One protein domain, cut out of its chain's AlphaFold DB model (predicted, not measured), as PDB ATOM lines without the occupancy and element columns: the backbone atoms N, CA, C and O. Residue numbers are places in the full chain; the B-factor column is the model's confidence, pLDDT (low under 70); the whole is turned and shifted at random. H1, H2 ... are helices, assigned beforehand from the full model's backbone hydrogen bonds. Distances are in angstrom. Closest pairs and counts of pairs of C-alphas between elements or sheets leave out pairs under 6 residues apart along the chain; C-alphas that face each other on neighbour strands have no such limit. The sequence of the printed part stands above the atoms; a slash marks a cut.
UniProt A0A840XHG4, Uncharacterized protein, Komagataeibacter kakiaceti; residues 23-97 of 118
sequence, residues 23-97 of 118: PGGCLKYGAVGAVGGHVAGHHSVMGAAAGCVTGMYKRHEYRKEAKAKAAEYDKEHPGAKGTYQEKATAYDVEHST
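This is residues 23 to 97 of the 118 residues of an uncharacterized protein of Komagataeibacter kakiaceti (UniProt A0A840XHG4). One long helix, H2, makes the long axis; H1 folds back along its first part as a helical hairpin, and H3 is set crosswise near its other end. The printed part has 75 residues with three named helices, H1, H2, H3 in chain order, no named strand, class all helix. It is a rod, only just extended, close to loose: radius of gyration of the C-alphas 17.2 A, spans 54 by 21 by 14 A.

Begin at H2, residues 44 to 76. With residues 44 to 56 alone it touches H1, residues 26 to 39; the closest C-alphas, Cys 26 and Cys 52, are 3.9 A apart. This hairpin runs opposite ways at a shallow tilt of 34 degrees, only just short of steep. With residues 66 to 74 alone H2 touches H3, residues 84 to 96, about perpendicular at 76 degrees; the closest C-alphas, Ala 70 and Ala 88, are 4.5 A apart. H1 and H3 are apart. Every O i to N i+4 pair is within hydrogen-bond range in H1 and H3, and 28 of 29 in H2.

Find C-alpha 44 at (198.266, 180.556, 192.193); from there H2 runs 46.9 A to C-alpha 76 at (197.420, 135.114, 203.662). H1 measures 19.2 A and H3 18.0 A.

The C-alphas farthest apart, Gly 41 and Gly 79, are 55.0 A apart. The printed part has no cut; the H1 to H2 link is tight, H2 to H3 short. Model pLDDT is under 70 at residues 23 to 24 and 97.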
ATOM      1  N   PRO A  23     197.558 159.135 200.911       65.25
ATOM      2  CA  PRO A  23     198.366 159.793 199.891       65.25
ATOM      3  C   PRO A  23     197.535 160.339 198.734       65.25
ATOM      4  O   PRO A  23     196.670 159.669 198.175       65.25
ATOM      5  N   GLY A  24     197.831 161.579 198.353       67.56
ATOM      6  CA  GLY A  24     197.038 162.301 197.362       67.56
ATOM      7  C   GLY A  24     195.911 163.114 198.003       67.56
ATOM      8  O   GLY A  24     195.375 162.785 199.058       67.56
ATOM      9  N   GLY A  25     195.525 164.200 197.352       77.38
ATOM     10  CA  GLY A  25     194.349 164.964 197.751       77.38
ATOM     11  C   GLY A  25     194.373 166.375 197.201       77.38
ATOM     12  O   GLY A  25     195.424 167.017 197.175       77.38
ATOM     13  N   CYS A  26     193.201 166.864 196.796       85.69
ATOM     14  CA  CYS A  26     193.070 168.204 196.234       85.69
ATOM     15  C   CYS A  26     193.534 169.301 197.179       85.69
ATOM     16  O   CYS A  26     194.179 170.239 196.730       85.69
ATOM     17  N   LEU A  27     193.266 169.169 198.481       83.12
ATOM     18  CA  LEU A  27     193.659 170.182 199.456       83.12
ATOM     19  C   LEU A  27     195.189 170.256 199.604       83.12
ATOM     20  O   LEU A  27     195.769 171.322 199.443       83.12
ATOM     21  N   LYS A  28     195.852 169.112 199.833       83.38
ATOM     22  CA  LYS A  28     197.312 169.037 200.031       83.38
ATOM     23  C   LYS A  28     198.078 169.423 198.766       83.38
ATOM     24  O   LYS A  28     198.958 170.276 198.811       83.38
ATOM     25  N   TYR A  29     197.736 168.811 197.635       84.06
ATOM     26  CA  TYR A  29     198.446 169.053 196.380       84.06
ATOM     27  C   TYR A  29     198.049 170.389 195.750       84.06
ATOM     28  O   TYR A  29     198.895 171.056 195.166       84.06
ATOM     29  N   GLY A  30     196.796 170.816 195.915       86.31
ATOM     30  CA  GLY A  30     196.340 172.138 195.499       86.31
ATOM     31  C   GLY A  30     196.991 173.254 196.310       86.31
ATOM     32  O   GLY A  30     197.409 174.240 195.721       86.31
ATOM     33  N   ALA A  31     197.175 173.092 197.625       86.56
ATOM     34  CA  ALA A  31     197.897 174.072 198.439       86.56
ATOM     35  C   ALA A  31     199.370 174.195 198.013       86.56
ATOM     36  O   ALA A  31     199.843 175.303 197.767       86.56
ATOM     37  N   VAL A  32     200.075 173.070 197.843       86.69
ATOM     38  CA  VAL A  32     201.467 173.066 197.348       86.69
ATOM     39  C   VAL A  32     201.554 173.681 195.947       86.69
ATOM     40  O   VAL A  32     202.421 174.515 195.689       86.69
ATOM     41  N   GLY A  33     200.622 173.330 195.057       83.56
ATOM     42  CA  GLY A  33     200.537 173.888 193.710       83.56
ATOM     43  C   GLY A  33     200.225 175.386 193.696       83.56
ATOM     44  O   GLY A  33     200.808 176.119 192.903       83.56
ATOM     45  N   ALA A  34     199.370 175.871 194.598       85.81
ATOM     46  CA  ALA A  34     199.046 177.288 194.733       85.81
ATOM     47  C   ALA A  34     200.258 178.108 195.179       85.81
ATOM     48  O   ALA A  34     200.526 179.166 194.611       85.81
ATOM     49  N   VAL A  35     201.006 177.604 196.168       87.12
ATOM     50  CA  VAL A  35     202.241 178.237 196.649       87.12
ATOM     51  C   VAL A  35     203.288 178.251 195.536       87.12
ATOM     52  O   VAL A  35     203.835 179.311 195.233       87.12
ATOM     53  N   GLY A  36     203.504 177.117 194.861       84.81
ATOM     54  CA  GLY A  36     204.433 177.027 193.733       84.81
ATOM     55  C   GLY A  36     204.061 177.967 192.581       84.81
ATOM     56  O   GLY A  36     204.903 178.723 192.101       84.81
ATOM     57  N   GLY A  37     202.787 177.992 192.187       83.50
ATOM     58  CA  GLY A  37     202.276 178.861 191.125       83.50
ATOM     59  C   GLY A  37     202.317 180.347 191.485       83.50
ATOM     60  O   GLY A  37     202.567 181.185 190.620       83.50
ATOM     61  N   HIS A  38     202.131 180.692 192.761       86.69
ATOM     62  CA  HIS A  38     202.284 182.065 193.235       86.69
ATOM     63  C   HIS A  38     203.740 182.541 193.126       86.69
ATOM     64  O   HIS A  38     203.982 183.615 192.579       86.69
ATOM     65  N   VAL A  39     204.698 181.723 193.586       85.31
ATOM     66  CA  VAL A  39     206.138 182.044 193.572       85.31
ATOM     67  C   VAL A  39     206.699 182.100 192.146       85.31
ATOM     68  O   VAL A  39     207.531 182.952 191.855       85.31
ATOM     69  N   ALA A  40     206.223 181.238 191.245       81.56
ATOM     70  CA  ALA A  40     206.718 181.141 189.871       81.56
ATOM     71  C   ALA A  40     206.179 182.219 188.907       81.56
ATOM     72  O   ALA A  40     206.615 182.270 187.758       81.56
ATOM     73  N   GLY A  41     205.239 183.072 189.333       75.00
ATOM     74  CA  GLY A  41     204.727 184.158 188.486       75.00
ATOM     75  C   GLY A  41     203.250 184.491 188.674       75.00
ATOM     76  O   GLY A  41     202.559 184.709 187.686       75.00
ATOM     77  N   HIS A  42     202.753 184.521 189.917       82.44
ATOM     78  CA  HIS A  42     201.365 184.879 190.262       82.44
ATOM     79  C   HIS A  42     200.261 183.928 189.749       82.44
ATOM     80  O   HIS A  42     199.076 184.234 189.871       82.44
ATOM     81  N   HIS A  43     200.601 182.729 189.275       89.38
ATOM     82  CA  HIS A  43     199.653 181.716 188.795       89.38
ATOM     83  C   HIS A  43     199.157 180.786 189.914       89.38
ATOM     84  O   HIS A  43     199.161 179.561 189.774       89.38
ATOM     85  N   SER A  44     198.715 181.349 191.039       81.69
ATOM     86  CA  SER A  44     198.266 180.556 192.193       81.69
ATOM     87  C   SER A  44     197.067 179.660 191.866       81.69
ATOM     88  O   SER A  44     197.052 178.492 192.239       81.69
ATOM     89  N   VAL A  45     196.082 180.165 191.119       87.88
ATOM     90  CA  VAL A  45     194.868 179.409 190.762       87.88
ATOM     91  C   VAL A  45     195.181 178.268 189.797       87.88
ATOM     92  O   VAL A  45     194.709 177.149 189.991       87.88
ATOM     93  N   MET A  46     196.013 178.522 188.783       88.88
ATOM     94  CA  MET A  46     196.397 177.488 187.821       88.88
ATOM     95  C   MET A  46     197.252 176.403 188.494       88.88
ATOM     96  O   MET A  46     197.028 175.215 188.269       88.88
ATOM     97  N   GLY A  47     198.164 176.804 189.385       85.88
ATOM     98  CA  GLY A  47     198.940 175.879 190.207       85.88
ATOM     99  C   GLY A  47     198.067 175.055 191.158       85.88
ATOM    100  O   GLY A  47     198.259 173.845 191.271       85.88
ATOM    101  N   ALA A  48     197.058 175.666 191.784       89.44
ATOM    102  CA  ALA A  48     196.103 174.965 192.641       89.44
ATOM    103  C   ALA A  48     195.266 173.939 191.866       89.44
ATOM    104  O   ALA A  48     195.088 172.810 192.326       89.44
ATOM    105  N   ALA A  49     194.778 174.313 190.680       92.38
ATOM    106  CA  ALA A  49     194.000 173.433 189.817       92.38
ATOM    107  C   ALA A  49     194.836 172.239 189.334       92.38
ATOM    108  O   ALA A  49     194.405 171.093 189.476       92.38
ATOM    109  N   ALA A  50     196.059 172.493 188.854       90.31
ATOM    110  CA  ALA A  50     196.995 171.443 188.459       90.31
ATOM    111  C   ALA A  50     197.304 170.504 189.637       90.31
ATOM    112  O   ALA A  50     197.177 169.286 189.517       90.31
ATOM    113  N   GLY A  51     197.603 171.075 190.809       88.44
ATOM    114  CA  GLY A  51     197.817 170.323 192.040       88.44
ATOM    115  C   GLY A  51     196.611 169.470 192.435       88.44
ATOM    116  O   GLY A  51     196.775 168.309 192.800       88.44
ATOM    117  N   CYS A  52     195.387 169.981 192.313       92.38
ATOM    118  CA  CYS A  52     194.189 169.213 192.652       92.38
ATOM    119  C   CYS A  52     193.978 168.012 191.724       92.38
ATOM    120  O   CYS A  52     193.754 166.904 192.217       92.38
ATOM    121  N   VAL A  53     194.148 168.181 190.411       93.31
ATOM    122  CA  VAL A  53     194.053 167.070 189.447       93.31
ATOM    123  C   VAL A  53     195.107 165.999 189.742       93.31
ATOM    124  O   VAL A  53     194.771 164.818 189.861       93.31
ATOM    125  N   THR A  54     196.365 166.396 189.952       90.62
ATOM    126  CA  THR A  54     197.439 165.461 190.325       90.62
ATOM    127  C   THR A  54     197.150 164.765 191.656       90.62
ATOM    128  O   THR A  54     197.356 163.557 191.787       90.62
ATOM    129  N   GLY A  55     196.629 165.497 192.642       88.31
ATOM    130  CA  GLY A  55     196.256 164.956 193.944       88.31
ATOM    131  C   GLY A  55     195.148 163.903 193.857       88.31
ATOM    132  O   GLY A  55     195.238 162.881 194.535       88.31
ATOM    133  N   MET A  56     194.138 164.125 193.012       88.81
ATOM    134  CA  MET A  56     193.054 163.166 192.756       88.81
ATOM    135  C   MET A  56     193.565 161.907 192.063       88.81
ATOM    136  O   MET A  56     193.210 160.803 192.472       88.81
ATOM    137  N   TYR A  57     194.434 162.064 191.064       89.81
ATOM    138  CA  TYR A  57     195.058 160.933 190.383       89.81
ATOM    139  C   TYR A  57     195.869 160.071 191.361       89.81
ATOM    140  O   TYR A  57     195.662 158.864 191.450       89.81
ATOM    141  N   LYS A  58     196.716 160.701 192.184       87.50
ATOM    142  CA  LYS A  58     197.519 160.006 193.201       87.50
ATOM    143  C   LYS A  58     196.640 159.263 194.221       87.50
ATOM    144  O   LYS A  58     196.939 158.122 194.556       87.50
ATOM    145  N   ARG A  59     195.536 159.882 194.666       86.38
ATOM    146  CA  ARG A  59     194.527 159.249 195.542       86.38
ATOM    147  C   ARG A  59     193.915 158.015 194.916       86.38
ATOM    148  O   ARG A  59     193.699 157.017 195.594       86.38
ATOM    149  N   HIS A  60     193.559 158.115 193.645       88.44
ATOM    150  CA  HIS A  60     192.895 157.037 192.941       88.44
ATOM    151  C   HIS A  60     193.798 155.808 192.814       88.44
ATOM    152  O   HIS A  60     193.354 154.702 193.118       88.44
ATOM    153  N   GLU A  61     195.060 156.011 192.436       88.12
ATOM    154  CA  GLU A  61     196.040 154.927 192.354       88.12
ATOM    155  C   GLU A  61     196.314 154.314 193.733       88.12
ATOM    156  O   GLU A  61     196.204 153.102 193.889       88.12
ATOM    157  N   TYR A  62     196.508 155.133 194.771       85.50
ATOM    158  CA  TYR A  62     196.722 154.620 196.127       85.50
ATOM    159  C   TYR A  62     195.550 153.758 196.628       85.50
ATOM    160  O   TYR A  62     195.748 152.662 197.148       85.50
ATOM    161  N   ARG A  63     194.304 154.200 196.405       86.12
ATOM    162  CA  ARG A  63     193.098 153.437 196.772       86.12
ATOM    163  C   ARG A  63     192.964 152.124 196.007       86.12
ATOM    164  O   ARG A  63     192.303 151.208 196.490       86.12
ATOM    165  N   LYS A  64     193.512 152.025 194.796       88.69
ATOM    166  CA  LYS A  64     193.551 150.761 194.052       88.69
ATOM    167  C   LYS A  64     194.600 149.828 194.631       88.69
ATOM    168  O   LYS A  64     194.281 148.681 194.930       88.69
ATOM    169  N   GLU A  65     195.814 150.328 194.823       86.50
ATOM    170  CA  GLU A  65     196.930 149.548 195.355       86.50
ATOM    171  C   GLU A  65     196.611 149.008 196.738       86.50
ATOM    172  O   GLU A  65     196.676 147.802 196.953       86.50
ATOM    173  N   ALA A  66     196.165 149.864 197.655       85.06
ATOM    174  CA  ALA A  66     195.826 149.400 198.982       85.06
ATOM    175  C   ALA A  66     194.704 148.339 198.907       85.06
ATOM    176  O   ALA A  66     194.756 147.389 199.677       85.06
ATOM    177  N   LYS A  67     193.742 148.423 197.949       86.81
ATOM    178  CA  LYS A  67     192.617 147.458 197.757       86.81
ATOM    179  C   LYS A  67     193.144 146.100 197.367       86.81
ATOM    180  O   LYS A  67     192.684 145.106 197.917       86.81
ATOM    181  N   ALA A  68     194.123 146.084 196.474       89.00
ATOM    182  CA  ALA A  68     194.837 144.874 196.128       89.00
ATOM    183  C   ALA A  68     195.586 144.303 197.344       89.00
ATOM    184  O   ALA A  68     195.397 143.134 197.655       89.00
ATOM    185  N   LYS A  69     196.338 145.130 198.086       85.44
ATOM    186  CA  LYS A  69     197.089 144.692 199.279       85.44
ATOM    187  C   LYS A  69     196.186 144.104 200.362       85.44
ATOM    188  O   LYS A  69     196.462 143.032 200.875       85.44
ATOM    189  N   ALA A  70     195.072 144.760 200.672       84.75
ATOM    190  CA  ALA A  70     194.119 144.261 201.659       84.75
ATOM    191  C   ALA A  70     193.438 142.956 201.217       84.75
ATOM    192  O   ALA A  70     193.178 142.093 202.048       84.75
ATOM    193  N   ALA A  71     193.152 142.808 199.919       87.06
ATOM    194  CA  ALA A  71     192.607 141.567 199.380       87.06
ATOM    195  C   ALA A  71     193.630 140.422 199.405       87.06
ATOM    196  O   ALA A  71     193.227 139.271 199.542       87.06
ATOM    197  N   GLU A  72     194.925 140.717 199.265       86.00
ATOM    198  CA  GLU A  72     195.994 139.719 199.387       86.00
ATOM    199  C   GLU A  72     196.232 139.326 200.845       86.00
ATOM    200  O   GLU A  72     196.235 138.142 201.167       86.00
ATOM    201  N   TYR A  73     196.275 140.312 201.742       83.50
ATOM    202  CA  TYR A  73     196.362 140.092 203.184       83.50
ATOM    203  C   TYR A  73     195.237 139.179 203.702       83.50
ATOM    204  O   TYR A  73     195.472 138.315 204.539       83.50
ATOM    205  N   ASP A  74     194.018 139.305 203.162       85.06
ATOM    206  CA  ASP A  74     192.887 138.436 203.519       85.06
ATOM    207  C   ASP A  74     193.049 136.978 203.059       85.06
ATOM    208  O   ASP A  74     192.435 136.083 203.647       85.06
ATOM    209  N   LYS A  75     193.862 136.719 202.027       87.12
ATOM    210  CA  LYS A  75     194.198 135.355 201.589       87.12
ATOM    211  C   LYS A  75     195.294 134.743 202.454       87.12
ATOM    212  O   LYS A  75     195.231 133.550 202.739       87.12
ATOM    213  N   GLU A  76     196.283 135.545 202.841       83.56
ATOM    214  CA  GLU A  76     197.420 135.114 203.662       83.56
ATOM    215  C   GLU A  76     197.021 134.908 205.129       83.56
ATOM    216  O   GLU A  76     197.464 133.949 205.760       83.56
ATOM    217  N   HIS A  77     196.115 135.746 205.644       79.75
ATOM    218  CA  HIS A  77     195.643 135.718 207.029       79.75
ATOM    219  C   HIS A  77     194.130 135.468 207.113       79.75
ATOM    220  O   HIS A  77     193.344 136.392 207.377       79.75
ATOM    221  N   PRO A  78     193.675 134.215 206.923       77.44
ATOM    222  CA  PRO A  78     192.258 133.886 206.992       77.44
ATOM    223  C   PRO A  78     191.692 134.203 208.384       77.44
ATOM    224  O   PRO A  78     192.085 133.616 209.390       77.44
ATOM    225  N   GLY A  79     190.735 135.132 208.437       72.25
ATOM    226  CA  GLY A  79     190.074 135.561 209.676       72.25
ATOM    227  C   GLY A  79     190.606 136.861 210.283       72.25
ATOM    228  O   GLY A  79     190.096 137.281 211.326       72.25
ATOM    229  N   ALA A  80     191.567 137.531 209.638       74.19
ATOM    230  CA  ALA A  80     192.039 138.834 210.086       74.19
ATOM    231  C   ALA A  80     190.914 139.886 210.079       74.19
ATOM    232  O   ALA A  80     190.278 140.179 209.058       74.19
ATOM    233  N   LYS A  81     190.665 140.475 211.252       71.19
ATOM    234  CA  LYS A  81     189.711 141.573 211.440       71.19
ATOM    235  C   LYS A  81     190.469 142.895 211.435       71.19
ATOM    236  O   LYS A  81     191.511 142.997 212.063       71.19
ATOM    237  N   GLY A  82     189.941 143.886 210.728       76.12
ATOM    238  CA  GLY A  82     190.563 145.204 210.614       76.12
ATOM    239  C   GLY A  82     189.975 145.991 209.454       76.12
ATOM    240  O   GLY A  82     189.313 145.424 208.573       76.12
ATOM    241  N   THR A  83     190.190 147.305 209.453       82.19
ATOM    242  CA  THR A  83     189.784 148.136 208.317       82.19
ATOM    243  C   THR A  83     190.649 147.832 207.099       82.19
ATOM    244  O   THR A  83     191.776 147.349 207.191       82.19
ATOM    245  N   TYR A  84     190.109 148.129 205.924       80.00
ATOM    246  CA  TYR A  84     190.796 147.985 204.650       80.00
ATOM    247  C   TYR A  84     192.187 148.665 204.632       80.00
ATOM    248  O   TYR A  84     193.156 148.092 204.134       80.00
ATOM    249  N   GLN A  85     192.297 149.865 205.210       79.00
ATOM    250  CA  GLN A  85     193.565 150.585 205.313       79.00
ATOM    251  C   GLN A  85     194.545 149.896 206.270       79.00
ATOM    252  O   GLN A  85     195.742 149.855 205.998       79.00
ATOM    253  N   GLU A  86     194.037 149.335 207.363       78.50
ATOM    254  CA  GLU A  86     194.831 148.619 208.365       78.50
ATOM    255  C   GLU A  86     195.454 147.356 207.774       78.50
ATOM    256  O   GLU A  86     196.652 147.144 207.909       78.50
ATOM    257  N   LYS A  87     194.670 146.590 207.005       82.50
ATOM    258  CA  LYS A  87     195.142 145.403 206.275       82.50
ATOM    259  C   LYS A  87     196.191 145.750 205.223       82.50
ATOM    260  O   LYS A  87     197.204 145.074 205.122       82.50
ATOM    261  N   ALA A  88     195.981 146.825 204.461       81.31
ATOM    262  CA  ALA A  88     196.967 147.284 203.483       81.31
ATOM    263  C   ALA A  88     198.285 147.727 204.146       81.31
ATOM    264  O   ALA A  88     199.356 147.473 203.605       81.31
ATOM    265  N   THR A  89     198.203 148.352 205.324       81.62
ATOM    266  CA  THR A  89     199.383 148.769 206.099       81.62
ATOM    267  C   THR A  89     200.087 147.564 206.721       81.62
ATOM    268  O   THR A  89     201.310 147.495 206.685       81.62
ATOM    269  N   ALA A  90     199.335 146.592 207.246       81.31
ATOM    270  CA  ALA A  90     199.875 145.342 207.776       81.31
ATOM    271  C   ALA A  90     200.599 144.542 206.683       81.31
ATOM    272  O   ALA A  90     201.739 144.135 206.889       81.31
ATOM    273  N   TYR A  91     199.998 144.441 205.493       82.12
ATOM    274  CA  TYR A  91     200.642 143.857 204.319       82.12
ATOM    275  C   TYR A  91     201.961 144.562 203.983       82.12
ATOM    276  O   TYR A  91     202.969 143.896 203.772       82.12
ATOM    277  N   ASP A  92     201.978 145.901 203.983       81.94
ATOM    278  CA  ASP A  92     203.200 146.674 203.747       81.94
ATOM    279  C   ASP A  92     204.261 146.438 204.828       81.94
ATOM    280  O   ASP A  92     205.430 146.310 204.496       81.94
ATOM    281  N   VAL A  93     203.897 146.319 206.106       79.38
ATOM    282  CA  VAL A  93     204.859 146.031 207.185       79.38
ATOM    283  C   VAL A  93     205.451 144.626 207.046       79.38
ATOM    284  O   VAL A  93     206.667 144.461 207.149       79.38
ATOM    285  N   GLU A  94     204.615 143.624 206.777       75.38
ATOM    286  CA  GLU A  94     205.050 142.231 206.637       75.38
ATOM    287  C   GLU A  94     205.901 142.016 205.379       75.38
ATOM    288  O   GLU A  94     206.925 141.334 205.431       75.38
ATOM    289  N   HIS A  95     205.537 142.653 204.263       76.69
ATOM    290  CA  HIS A  95     206.243 142.507 202.988       76.69
ATOM    291  C   HIS A  95     207.406 143.487 202.804       76.69
ATOM    292  O   HIS A  95     208.255 143.267 201.938       76.69
ATOM    293  N   SER A  96     207.497 144.556 203.602       70.06
ATOM    294  CA  SER A  96     208.585 145.532 203.483       70.06
ATOM    295  C   SER A  96     209.866 145.115 204.213       70.06
ATOM    296  O   SER A  96     210.908 145.718 203.945       70.06
ATOM    297  N   THR A  97     209.855 144.109 205.106       56.94
ATOM    298  CA  THR A  97     211.079 143.673 205.810       56.94
ATOM    299  C   THR A  97     211.142 142.179 206.144       56.94
ATOM    300  O   THR A  97     210.475 141.690 207.047       56.94
TER     301      THR A  97